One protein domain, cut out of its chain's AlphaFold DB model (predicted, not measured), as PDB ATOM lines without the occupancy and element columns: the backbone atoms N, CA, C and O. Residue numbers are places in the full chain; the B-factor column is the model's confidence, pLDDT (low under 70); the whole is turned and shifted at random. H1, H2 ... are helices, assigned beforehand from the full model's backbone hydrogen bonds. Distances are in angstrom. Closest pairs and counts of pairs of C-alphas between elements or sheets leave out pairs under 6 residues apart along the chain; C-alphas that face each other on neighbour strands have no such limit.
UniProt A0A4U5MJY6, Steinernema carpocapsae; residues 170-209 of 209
ATOM      1  N   PHE A 170     -38.574  50.746   0.199       89.69
ATOM      2  CA  PHE A 170     -39.965  50.453   0.566       89.69
ATOM      3  C   PHE A 170     -40.293  48.962   0.434       89.69
ATOM      4  O   PHE A 170     -40.878  48.391   1.353       89.69
ATOM      5  N   GLY A 171     -39.869  48.316  -0.652       90.62
ATOM      6  CA  GLY A 171     -40.029  46.878  -0.859       90.62
ATOM      7  C   GLY A 171     -39.379  46.045   0.241       90.62
ATOM      8  O   GLY A 171     -40.030  45.191   0.841       90.62
ATOM      9  N   VAL A 172     -38.131  46.360   0.599       92.00
ATOM     10  CA  VAL A 172     -37.430  45.702   1.716       92.00
ATOM     11  C   VAL A 172     -38.201  45.861   3.032       92.00
ATOM     12  O   VAL A 172     -38.350  44.893   3.780       92.00
ATOM     13  N   ALA A 173     -38.734  47.055   3.312       93.56
ATOM     14  CA  ALA A 173     -39.523  47.305   4.518       93.56
ATOM     15  C   ALA A 173     -40.841  46.506   4.536       93.56
ATOM     16  O   ALA A 173     -41.197  45.928   5.567       93.56
ATOM     17  N   ILE A 174     -41.538  46.425   3.398       92.62
ATOM     18  CA  ILE A 174     -42.763  45.629   3.244       92.62
ATOM     19  C   ILE A 174     -42.460  44.142   3.468       92.62
ATOM     20  O   ILE A 174     -43.138  43.496   4.269       92.62
ATOM     21  N   CYS A 175     -41.401  43.611   2.852       92.44
ATOM     22  CA  CYS A 175     -40.977  42.220   3.026       92.44
ATOM     23  C   CYS A 175     -40.604  41.901   4.483       92.44
ATOM     24  O   CYS A 175     -40.988  40.853   5.013       92.44
ATOM     25  N   ALA A 176     -39.903  42.811   5.166       95.56
ATOM     26  CA  ALA A 176     -39.558  42.654   6.579       95.56
ATOM     27  C   ALA A 176     -40.810  42.602   7.472       95.56
ATOM     28  O   ALA A 176     -40.924  41.738   8.343       95.56
ATOM     29  N   MET A 177     -41.786  43.477   7.218       96.38
ATOM     30  CA  MET A 177     -43.071  43.471   7.915       96.38
ATOM     31  C   MET A 177     -43.852  42.173   7.651       96.38
ATOM     32  O   MET A 177     -44.323  41.542   8.599       96.38
ATOM     33  N   MET A 178     -43.961  41.735   6.394       95.69
ATOM     34  CA  MET A 178     -44.639  40.480   6.047       95.69
ATOM     35  C   MET A 178     -43.990  39.281   6.743       95.69
ATOM     36  O   MET A 178     -44.693  38.433   7.291       95.69
ATOM     37  N   THR A 179     -42.657  39.252   6.808       96.31
ATOM     38  CA  THR A 179     -41.903  38.207   7.515       96.31
ATOM     39  C   THR A 179     -42.211  38.211   9.013       96.31
ATOM     40  O   THR A 179     -42.482  37.156   9.589       96.31
ATOM     41  N   GLN A 180     -42.241  39.391   9.641       97.81
ATOM     42  CA  GLN A 180     -42.524  39.546  11.070       97.81
ATOM     43  C   GLN A 180     -43.931  39.057  11.448       97.81
ATOM     44  O   GLN A 180     -44.103  38.389  12.470       97.81
ATOM     45  N   TYR A 181     -44.936  39.352  10.618       97.81
ATOM     46  CA  TYR A 181     -46.331  38.966  10.860       97.81
ATOM     47  C   TYR A 181     -46.753  37.668  10.157       97.81
ATOM     48  O   TYR A 181     -47.911  37.261  10.258       97.81
ATOM     49  N   LYS A 182     -45.812  36.981   9.491       97.69
ATOM     50  CA  LYS A 182     -46.037  35.741   8.729       97.69
ATOM     51  C   LYS A 182     -47.103  35.884   7.632       97.69
ATOM     52  O   LYS A 182     -47.831  34.931   7.345       97.69
ATOM     53  N   TRP A 183     -47.207  37.063   7.023       97.62
ATOM     54  CA  TRP A 183     -48.062  37.294   5.858       97.62
ATOM     55  C   TRP A 183     -47.403  36.716   4.608       97.62
ATOM     56  O   TRP A 183     -46.196  36.846   4.421       97.62
ATOM     57  N   LYS A 184     -48.195  36.050   3.764       94.94
ATOM     58  CA  LYS A 184     -47.710  35.385   2.541       94.94
ATOM     59  C   LYS A 184     -48.136  36.079   1.255       94.94
ATOM     60  O   LYS A 184     -47.571  35.801   0.207       94.94
ATOM     61  N   GLU A 185     -49.131  36.950   1.342       92.25
ATOM     62  CA  GLU A 185     -49.751  37.600   0.196       92.25
ATOM     63  C   GLU A 185     -49.856  39.095   0.476       92.25
ATOM     64  O   GLU A 185     -50.133  39.512   1.605       92.25
ATOM     65  N   LEU A 186     -49.618  39.888  -0.563       90.75
ATOM     66  CA  LEU A 186     -49.748  41.335  -0.566       90.75
ATOM     67  C   LEU A 186     -50.557  41.719  -1.801       90.75
ATOM     68  O   LEU A 186     -50.250  41.276  -2.904       90.75
ATOM     69  N   ALA A 187     -51.565  42.564  -1.616       91.88
ATOM     70  CA  ALA A 187     -52.285  43.198  -2.711       91.88
ATOM     71  C   ALA A 187     -52.020  44.706  -2.658       91.88
ATOM     72  O   ALA A 187     -52.284  45.345  -1.639       91.88
ATOM     73  N   LEU A 188     -51.497  45.268  -3.749       89.94
ATOM     74  CA  LEU A 188     -51.244  46.699  -3.879       89.94
ATOM     75  C   LEU A 188     -52.389  47.361  -4.650       89.94
ATOM     76  O   LEU A 188     -52.675  47.002  -5.789       89.94
ATOM     77  N   LEU A 189     -53.022  48.358  -4.036       91.38
ATOM     78  CA  LEU A 189     -53.973  49.247  -4.696       91.38
ATOM     79  C   LEU A 189     -53.329  50.623  -4.815       91.38
ATOM     80  O   LEU A 189     -52.936  51.212  -3.808       91.38
ATOM     81  N   TYR A 190     -53.218  51.136  -6.036       89.50
ATOM     82  CA  TYR A 190     -52.568  52.414  -6.304       89.50
ATOM     83  C   TYR A 190     -53.325  53.204  -7.370       89.50
ATOM     84  O   TYR A 190     -54.031  52.638  -8.205       89.50
ATOM     85  N   SER A 191     -53.185  54.530  -7.326       87.62
ATOM     86  CA  SER A 191     -53.701  55.400  -8.380       87.62
ATOM     87  C   SER A 191     -52.636  55.623  -9.447       87.62
ATOM     88  O   SER A 191     -51.466  55.816  -9.119       87.62
ATOM     89  N   GLN A 192     -53.058  55.652 -10.710       83.25
ATOM     90  CA  GLN A 192     -52.225  56.070 -11.845       83.25
ATOM     91  C   GLN A 192     -52.400  57.561 -12.183       83.25
ATOM     92  O   GLN A 192     -51.821  58.051 -13.145       83.25
ATOM     93  N   SER A 193     -53.212  58.291 -11.411       76.12
ATOM     94  CA  SER A 193     -53.399  59.734 -11.577       76.12
ATOM     95  C   SER A 193     -52.237  60.531 -10.979       76.12
ATOM     96  O   SER A 193     -51.753  60.177  -9.901       76.12
ATOM     97  N   GLY A 194     -51.911  61.667 -11.592       75.38
ATOM     98  CA  GLY A 194     -50.948  62.646 -11.081       75.38
ATOM     99  C   GLY A 194     -49.745  62.809 -12.005       75.38
ATOM    100  O   GLY A 194     -49.188  61.816 -12.480       75.38
ATOM    101  N   VAL A 195     -49.348  64.058 -12.252       73.50
ATOM    102  CA  VAL A 195     -48.209  64.401 -13.129       73.50
ATOM    103  C   VAL A 195     -46.897  63.767 -12.645       73.50
ATOM    104  O   VAL A 195     -46.049  63.393 -13.443       73.50
ATOM    105  N   GLU A 196     -46.731  63.573 -11.338       73.31
ATOM    106  CA  GLU A 196     -45.513  63.023 -10.746       73.31
ATOM    107  C   GLU A 196     -45.317  61.512 -10.939       73.31
ATOM    108  O   GLU A 196     -44.218  61.007 -10.708       73.31
ATOM    109  N   GLN A 197     -46.391  60.778 -11.259       81.12
ATOM    110  CA  GLN A 197     -46.413  59.326 -11.492       81.12
ATOM    111  C   GLN A 197     -45.751  58.443 -10.404       81.12
ATOM    112  O   GLN A 197     -45.522  57.256 -10.607       81.12
ATOM    113  N   ARG A 198     -45.474  58.950  -9.196       83.94
ATOM    114  CA  ARG A 198     -44.726  58.224  -8.139       83.94
ATOM    115  C   ARG A 198     -45.282  56.833  -7.793       83.94
ATOM    116  O   ARG A 198     -44.519  55.921  -7.484       83.94
ATOM    117  N   CYS A 199     -46.604  56.672  -7.845       87.88
ATOM    118  CA  CYS A 199     -47.284  55.428  -7.494       87.88
ATOM    119  C   CYS A 199     -47.126  54.344  -8.566       87.88
ATOM    120  O   CYS A 199     -47.054  53.173  -8.210       87.88
ATOM    121  N   SER A 200     -47.064  54.716  -9.852       89.06
ATOM    122  CA  SER A 200     -46.832  53.741 -10.921       89.06
ATOM    123  C   SER A 200     -45.402  53.217 -10.867       89.06
ATOM    124  O   SER A 200     -45.222  52.009 -10.926       89.06
ATOM    125  N   TYR A 201     -44.409  54.085 -10.640       90.00
ATOM    126  CA  TYR A 201     -43.024  53.650 -10.425       90.00
ATOM    127  C   TYR A 201     -42.898  52.708  -9.225       90.00
ATOM    128  O   TYR A 201     -42.277  51.662  -9.351       90.00
ATOM    129  N   LEU A 202     -43.538  53.022  -8.091       90.19
ATOM    130  CA  LEU A 202     -43.542  52.122  -6.934       90.19
ATOM    131  C   LEU A 202     -44.160  50.758  -7.269       90.19
ATOM    132  O   LEU A 202     -43.611  49.738  -6.869       90.19
ATOM    133  N   ALA A 203     -45.291  50.733  -7.979       90.19
ATOM    134  CA  ALA A 203     -45.938  49.485  -8.368       90.19
ATOM    135  C   ALA A 203     -45.034  48.645  -9.279       90.19
ATOM    136  O   ALA A 203     -44.777  47.488  -8.962       90.19
ATOM    137  N   THR A 204     -44.485  49.249 -10.337       90.06
ATOM    138  CA  THR A 204     -43.552  48.582 -11.253       90.06
ATOM    139  C   THR A 204     -42.325  48.055 -10.514       90.06
ATOM    140  O   THR A 204     -41.938  46.910 -10.715       90.06
ATOM    141  N   ASP A 205     -41.732  48.855  -9.626       91.00
ATOM    142  CA  ASP A 205     -40.542  48.463  -8.866       91.00
ATOM    143  C   ASP A 205     -40.835  47.292  -7.904       91.00
ATOM    144  O   ASP A 205     -39.979  46.433  -7.702       91.00
ATOM    145  N   LEU A 206     -42.038  47.236  -7.316       89.81
ATOM    146  CA  LEU A 206     -42.462  46.148  -6.427       89.81
ATOM    147  C   LEU A 206     -42.763  44.838  -7.167       89.81
ATOM    148  O   LEU A 206     -42.656  43.781  -6.558       89.81
ATOM    149  N   GLU A 207     -43.133  44.881  -8.449       85.69
ATOM    150  CA  GLU A 207     -43.385  43.674  -9.252       85.69
ATOM    151  C   GLU A 207     -42.109  42.872  -9.551       85.69
ATOM    152  O   GLU A 207     -42.184  41.674  -9.824       85.69
ATOM    153  N   VAL A 208     -40.945  43.527  -9.514       81.94
ATOM    154  CA  VAL A 208     -39.641  42.920  -9.842       81.94
ATOM    155  C   VAL A 208     -38.843  42.472  -8.611       81.94
ATOM    156  O   VAL A 208     -37.778  41.872  -8.772       81.94
ATOM    157  N   LEU A 209     -39.331  42.785  -7.407       70.38
ATOM    158  CA  LEU A 209     -38.723  42.467  -6.107       70.38
ATOM    159  C   LEU A 209     -39.046  41.039  -5.649       70.38
ATOM    160  O   LEU A 209     -38.109  40.386  -5.132       70.38
TER     161      LEU A 209
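Overview. This is residues 170 to 209 of the 209 residues of a protein of Steinernema carpocapsae (UniProt A0A4U5MJY6). The model is a long, narrow loop of chain: helices H1 and H2 follow one another along one side, the start of H1 near the end of H2, and the long link of residues 182 to 197 runs back along the other side. The two helices make an open corner rather than lying side by side. The printed part has 40 residues with two named helices, H1 then H2, and no named strand; its class is all helix. It is loose, with a radius of gyration of the C-alphas of 11.7 A, and a rod spanning 36 by 15 by 14 A.

Arrangement. H1, residues 170 to 181, and H2, residues 198 to 207, are close but not clearly touching, with 1 pair of C-alphas within 8 A. Their closest C-alphas, those of Gly 171 and Leu 206, are 6.1 A apart. They run the same way at a steep tilt of 57 degrees. In both helices every O i to N i+4 pair is within hydrogen-bond range.

Along the chain. H1 begins at C-alpha 170, (-39.965, 50.453, 0.566), and is 16.7 A long. H2 is 14.7 A long and ends at C-alpha 207, (-43.385, 43.674, -9.252).

Size, cuts and confidence. The farthest C-alphas, of Lys 182 and Val 195, are 36.1 A apart. The printed part has no cut, and no printed residue is under 70 in pLDDT.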